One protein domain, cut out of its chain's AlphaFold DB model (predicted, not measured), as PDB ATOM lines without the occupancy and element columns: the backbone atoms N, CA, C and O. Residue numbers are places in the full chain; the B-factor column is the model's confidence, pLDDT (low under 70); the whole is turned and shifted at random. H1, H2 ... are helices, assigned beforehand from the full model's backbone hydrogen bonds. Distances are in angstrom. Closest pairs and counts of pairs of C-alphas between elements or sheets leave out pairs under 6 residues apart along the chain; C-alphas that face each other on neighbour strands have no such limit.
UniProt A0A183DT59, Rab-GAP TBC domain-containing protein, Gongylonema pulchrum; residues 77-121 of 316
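What this domain is: This is residues 77 to 121 of the 316 residues of the protein "Rab-GAP TBC domain-containing protein" of Gongylonema pulchrum (UniProt A0A183DT59). This domain has little regular structure: a drawn-out loop of chain with two separate helices on it, H2 on one side and the short H1 on the other, turning back near Asp 102. A tail without a named element, residues 77 to 91, leads in from the other end and adds much of the length. The printed part has 45 residues, 17 of them in H1 and then H2, with no named strand; its class is all helix. It is loose, with a radius of gyration of the C-alphas of 12.0 A and spans of 42 by 18 by 11 A.

Where its parts are: Find C-alpha 108 at (-38.040, -32.118, 0.742); from there H2, residues 108 to 118, runs 15.1 A to C-alpha 118 at (-38.250, -32.945, 15.857). Look back to C-alpha 92 at (-40.988, -44.771, 9.259), where H1, residues 92 to 97, begins.

How they stand to each other: H2 and H1 are only just apart, their closest C-alphas being 8.1 A from each other. In both helices every O i to N i+4 pair is within hydrogen-bond range.

The domain as a whole: The C-alphas of Val 78 and Asp 102 are the two farthest apart, 42.0 A. The link from H1 to H2, 10 residues, is short. The printed part has no cut; residue 77 alone has pLDDT under 70.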
ATOM      1  N   LYS A  77     -41.305 -19.792  26.176       67.44
ATOM      2  CA  LYS A  77     -41.963 -19.869  24.854       67.44
ATOM      3  C   LYS A  77     -41.623 -18.706  23.911       67.44
ATOM      4  O   LYS A  77     -41.823 -18.839  22.716       67.44
ATOM      5  N   VAL A  78     -41.163 -17.577  24.448       74.12
ATOM      6  CA  VAL A  78     -40.790 -16.379  23.676       74.12
ATOM      7  C   VAL A  78     -39.366 -16.487  23.117       74.12
ATOM      8  O   VAL A  78     -39.039 -15.830  22.136       74.12
ATOM      9  N   GLU A  79     -38.524 -17.317  23.732       72.75
ATOM     10  CA  GLU A  79     -37.146 -17.586  23.304       72.75
ATOM     11  C   GLU A  79     -37.041 -18.814  22.388       72.75
ATOM     12  O   GLU A  79     -35.992 -19.046  21.790       72.75
ATOM     13  N   LEU A  80     -38.109 -19.612  22.293       72.19
ATOM     14  CA  LEU A  80     -38.203 -20.726  21.355       72.19
ATOM     15  C   LEU A  80     -38.517 -20.217  19.947       72.19
ATOM     16  O   LEU A  80     -39.170 -19.187  19.768       72.19
ATOM     17  N   ASP A  81     -38.075 -20.974  18.946       79.62
ATOM     18  CA  ASP A  81     -38.500 -20.748  17.571       79.62
ATOM     19  C   ASP A  81     -40.041 -20.829  17.489       79.62
ATOM     20  O   ASP A  81     -40.637 -21.702  18.130       79.62
ATOM     21  N   PRO A  82     -40.722 -19.949  16.728       84.19
ATOM     22  CA  PRO A  82     -42.176 -20.003  16.569       84.19
ATOM     23  C   PRO A  82     -42.705 -21.353  16.069       84.19
ATOM     24  O   PRO A  82     -43.874 -21.672  16.294       84.19
ATOM     25  N   GLU A  83     -41.866 -22.127  15.376       82.88
ATOM     26  CA  GLU A  83     -42.205 -23.452  14.868       82.88
ATOM     27  C   GLU A  83     -41.838 -24.606  15.824       82.88
ATOM     28  O   GLU A  83     -42.112 -25.776  15.526       82.88
ATOM     29  N   GLU A  84     -41.269 -24.305  16.995       81.12
ATOM     30  CA  GLU A  84     -40.920 -25.306  17.999       81.12
ATOM     31  C   GLU A  84     -42.178 -26.054  18.482       81.12
ATOM     32  O   GLU A  84     -43.154 -25.466  18.955       81.12
ATOM     33  N   GLY A  85     -42.162 -27.384  18.367       81.19
ATOM     34  CA  GLY A  85     -43.294 -28.244  18.726       81.19
ATOM     35  C   GLY A  85     -44.388 -28.378  17.659       81.19
ATOM     36  O   GLY A  85     -45.361 -29.091  17.902       81.19
ATOM     37  N   LEU A  86     -44.240 -27.754  16.481       86.88
ATOM     38  CA  LEU A  86     -45.157 -27.962  15.346       86.88
ATOM     39  C   LEU A  86     -44.897 -29.265  14.584       86.88
ATOM     40  O   LEU A  86     -45.774 -29.751  13.870       86.88
ATOM     41  N   TYR A  87     -43.695 -29.820  14.713       88.56
ATOM     42  CA  TYR A  87     -43.284 -31.022  14.004       88.56
ATOM     43  C   TYR A  87     -43.218 -32.216  14.946       88.56
ATOM     44  O   TYR A  87     -42.741 -32.125  16.077       88.56
ATOM     45  N   GLU A  88     -43.643 -33.366  14.437       87.56
ATOM     46  CA  GLU A  88     -43.414 -34.646  15.088       87.56
ATOM     47  C   GLU A  88     -42.142 -35.301  14.557       87.56
ATOM     48  O   GLU A  88     -41.698 -35.068  13.430       87.56
ATOM     49  N   ARG A  89     -41.551 -36.157  15.393       89.56
ATOM     50  CA  ARG A  89     -40.334 -36.888  15.052       89.56
ATOM     51  C   ARG A  89     -40.532 -37.690  13.771       89.56
ATOM     52  O   ARG A  89     -41.480 -38.468  13.659       89.56
ATOM     53  N   VAL A  90     -39.569 -37.595  12.854       93.12
ATOM     54  CA  VAL A  90     -39.607 -38.330  11.586       93.12
ATOM     55  C   VAL A  90     -39.525 -39.836  11.849       93.12
ATOM     56  O   VAL A  90     -38.471 -40.373  12.207       93.12
ATOM     57  N   SER A  91     -40.668 -40.499  11.686       95.00
ATOM     58  CA  SER A  91     -40.872 -41.939  11.840       95.00
ATOM     59  C   SER A  91     -40.877 -42.650  10.485       95.00
ATOM     60  O   SER A  91     -40.886 -42.020   9.428       95.00
ATOM     61  N   TRP A  92     -40.893 -43.985  10.494       93.00
ATOM     62  CA  TRP A  92     -40.988 -44.771   9.259       93.00
ATOM     63  C   TRP A  92     -42.269 -44.502   8.465       93.00
ATOM     64  O   TRP A  92     -42.219 -44.477   7.236       93.00
ATOM     65  N   SER A  93     -43.404 -44.298   9.142       93.56
ATOM     66  CA  SER A  93     -44.674 -43.991   8.478       93.56
ATOM     67  C   SER A  93     -44.634 -42.618   7.818       93.56
ATOM     68  O   SER A  93     -44.994 -42.517   6.648       93.56
ATOM     69  N   PHE A  94     -44.104 -41.608   8.519       94.06
ATOM     70  CA  PHE A  94     -43.859 -40.279   7.956       94.06
ATOM     71  C   PHE A  94     -42.918 -40.375   6.749       94.06
ATOM     72  O   PHE A  94     -43.246 -39.955   5.650       94.06
ATOM     73  N   TRP A  95     -41.762 -41.022   6.898       93.31
ATOM     74  CA  TRP A  95     -40.804 -41.154   5.798       93.31
ATOM     75  C   TRP A  95     -41.385 -41.859   4.566       93.31
ATOM     76  O   TRP A  95     -41.033 -41.537   3.432       93.31
ATOM     77  N   LYS A  96     -42.282 -42.830   4.772       92.62
ATOM     78  CA  LYS A  96     -42.963 -43.532   3.683       92.62
ATOM     79  C   LYS A  96     -44.038 -42.671   3.014       92.62
ATOM     80  O   LYS A  96     -44.196 -42.800   1.808       92.62
ATOM     81  N   SER A  97     -44.749 -41.813   3.750       93.50
ATOM     82  CA  SER A  97     -45.809 -40.970   3.175       93.50
ATOM     83  C   SER A  97     -45.277 -39.863   2.265       93.50
ATOM     84  O   SER A  97     -45.992 -39.437   1.367       93.50
ATOM     85  N   TYR A  98     -44.036 -39.417   2.479       92.31
ATOM     86  CA  TYR A  98     -43.373 -38.403   1.646       92.31
ATOM     87  C   TYR A  98     -42.618 -38.982   0.443       92.31
ATOM     88  O   TYR A  98     -42.076 -38.222  -0.357       92.31
ATOM     89  N   LYS A  99     -42.551 -40.312   0.314       92.88
ATOM     90  CA  LYS A  99     -41.919 -40.974  -0.828       92.88
ATOM     91  C   LYS A  99     -42.957 -41.316  -1.888       92.88
ATOM     92  O   LYS A  99     -43.917 -42.037  -1.617       92.88
ATOM     93  N   ASN A 100     -42.697 -40.861  -3.107       92.88
ATOM     94  CA  ASN A 100     -43.451 -41.239  -4.293       92.88
ATOM     95  C   ASN A 100     -43.238 -42.726  -4.635       92.88
ATOM     96  O   ASN A 100     -42.353 -43.393  -4.091       92.88
ATOM     97  N   GLN A 101     -44.048 -43.260  -5.556       92.19
ATOM     98  CA  GLN A 101     -43.956 -44.668  -5.975       92.19
ATOM     99  C   GLN A 101     -42.601 -45.015  -6.614       92.19
ATOM    100  O   GLN A 101     -42.100 -46.121  -6.430       92.19
ATOM    101  N   ASP A 102     -41.990 -44.058  -7.313       92.38
ATOM    102  CA  ASP A 102     -40.642 -44.158  -7.889       92.38
ATOM    103  C   ASP A 102     -39.520 -43.885  -6.862       92.38
ATOM    104  O   ASP A 102     -38.331 -43.995  -7.171       92.38
ATOM    105  N   GLY A 103     -39.894 -43.533  -5.628       91.19
ATOM    106  CA  GLY A 103     -39.025 -43.216  -4.504       91.19
ATOM    107  C   GLY A 103     -38.484 -41.787  -4.453       91.19
ATOM    108  O   GLY A 103     -37.678 -41.524  -3.554       91.19
ATOM    109  N   SER A 104     -38.896 -40.900  -5.362       93.06
ATOM    110  CA  SER A 104     -38.594 -39.462  -5.295       93.06
ATOM    111  C   SER A 104     -39.329 -38.778  -4.131       93.06
ATOM    112  O   SER A 104     -40.297 -39.316  -3.582       93.06
ATOM    113  N   ILE A 105     -38.829 -37.613  -3.708       94.25
ATOM    114  CA  ILE A 105     -39.390 -36.805  -2.618       94.25
ATOM    115  C   ILE A 105     -39.508 -35.360  -3.101       94.25
ATOM    116  O   ILE A 105     -38.518 -34.622  -3.131       94.25
ATOM    117  N   ASP A 106     -40.728 -34.953  -3.439       88.38
ATOM    118  CA  ASP A 106     -40.999 -33.602  -3.942       88.38
ATOM    119  C   ASP A 106     -40.937 -32.566  -2.813       88.38
ATOM    120  O   ASP A 106     -40.202 -31.578  -2.893       88.38
ATOM    121  N   ASP A 107     -41.631 -32.828  -1.700       92.25
ATOM    122  CA  ASP A 107     -41.637 -31.941  -0.535       92.25
ATOM    123  C   ASP A 107     -40.467 -32.227   0.422       92.25
ATOM    124  O   ASP A 107     -40.617 -32.623   1.582       92.25
ATOM    125  N   SER A 108     -39.250 -32.013  -0.081       92.94
ATOM    126  CA  SER A 108     -38.040 -32.118   0.742       92.94
ATOM    127  C   SER A 108     -37.964 -31.057   1.844       92.94
ATOM    128  O   SER A 108     -37.235 -31.234   2.821       92.94
ATOM    129  N   PHE A 109     -38.684 -29.945   1.693       93.38
ATOM    130  CA  PHE A 109     -38.636 -28.823   2.621       93.38
ATOM    131  C   PHE A 109     -39.295 -29.179   3.953       93.38
ATOM    132  O   PHE A 109     -38.657 -29.038   5.001       93.38
ATOM    133  N   THR A 110     -40.511 -29.729   3.918       92.12
ATOM    134  CA  THR A 110     -41.213 -30.164   5.133       92.12
ATOM    135  C   THR A 110     -40.457 -31.276   5.850       92.12
ATOM    136  O   THR A 110     -40.321 -31.242   7.073       92.12
ATOM    137  N   VAL A 111     -39.873 -32.218   5.102       92.81
ATOM    138  CA  VAL A 111     -39.033 -33.273   5.689       92.81
ATOM    139  C   VAL A 111     -37.815 -32.673   6.400       92.81
ATOM    140  O   VAL A 111     -37.526 -33.050   7.534       92.81
ATOM    141  N   LYS A 112     -37.110 -31.714   5.784       92.81
ATOM    142  CA  LYS A 112     -35.959 -31.041   6.415       92.81
ATOM    143  C   LYS A 112     -36.357 -30.291   7.683       92.81
ATOM    144  O   LYS A 112     -35.639 -30.399   8.675       92.81
ATOM    145  N   LYS A 113     -37.492 -29.587   7.675       91.69
ATOM    146  CA  LYS A 113     -38.013 -28.912   8.870       91.69
ATOM    147  C   LYS A 113     -38.363 -29.897   9.983       91.69
ATOM    148  O   LYS A 113     -37.925 -29.702  11.112       91.69
ATOM    149  N   ALA A 114     -39.046 -30.994   9.662       91.75
ATOM    150  CA  ALA A 114     -39.359 -32.029  10.643       91.75
ATOM    151  C   ALA A 114     -38.090 -32.640  11.261       91.75
ATOM    152  O   ALA A 114     -38.016 -32.842  12.470       91.75
ATOM    153  N   ILE A 115     -37.050 -32.870  10.453       91.38
ATOM    154  CA  ILE A 115     -35.747 -33.338  10.946       91.38
ATOM    155  C   ILE A 115     -35.086 -32.293  11.851       91.38
ATOM    156  O   ILE A 115     -34.524 -32.668  12.880       91.38
ATOM    157  N   TYR A 116     -35.132 -31.018  11.465       87.88
ATOM    158  CA  TYR A 116     -34.524 -29.917  12.211       87.88
ATOM    159  C   TYR A 116     -35.169 -29.738  13.591       87.88
ATOM    160  O   TYR A 116     -34.458 -29.764  14.592       87.88
ATOM    161  N   PHE A 117     -36.500 -29.643  13.648       84.94
ATOM    162  CA  PHE A 117     -37.234 -29.367  14.888       84.94
ATOM    163  C   PHE A 117     -37.489 -30.612  15.744       84.94
ATOM    164  O   PHE A 117     -37.431 -30.549  16.966       84.94
ATOM    165  N   ALA A 118     -37.763 -31.768  15.132       85.56
ATOM    166  CA  ALA A 118     -38.250 -32.945  15.857       85.56
ATOM    167  C   ALA A 118     -37.340 -34.177  15.752       85.56
ATOM    168  O   ALA A 118     -37.623 -35.222  16.351       85.56
ATOM    169  N   THR A 119     -36.206 -34.069  15.050       88.69
ATOM    170  CA  THR A 119     -35.249 -35.160  14.801       88.69
ATOM    171  C   THR A 119     -35.852 -36.334  14.007       88.69
ATOM    172  O   THR A 119     -36.967 -36.277  13.492       88.69
ATOM    173  N   MET A 120     -35.101 -37.434  13.880       90.62
ATOM    174  CA  MET A 120     -35.532 -38.651  13.182       90.62
ATOM    175  C   MET A 120     -35.281 -39.914  14.010       90.62
ATOM    176  O   MET A 120     -34.486 -39.931  14.962       90.62
ATOM    177  N   ASP A 121     -35.944 -41.005  13.640       91.06
ATOM    178  CA  ASP A 121     -35.571 -42.343  14.093       91.06
ATOM    179  C   ASP A 121     -34.124 -42.685  13.654       91.06
ATOM    180  O   ASP A 121     -33.803 -42.561  12.469       91.06
TER     181      ASP A 121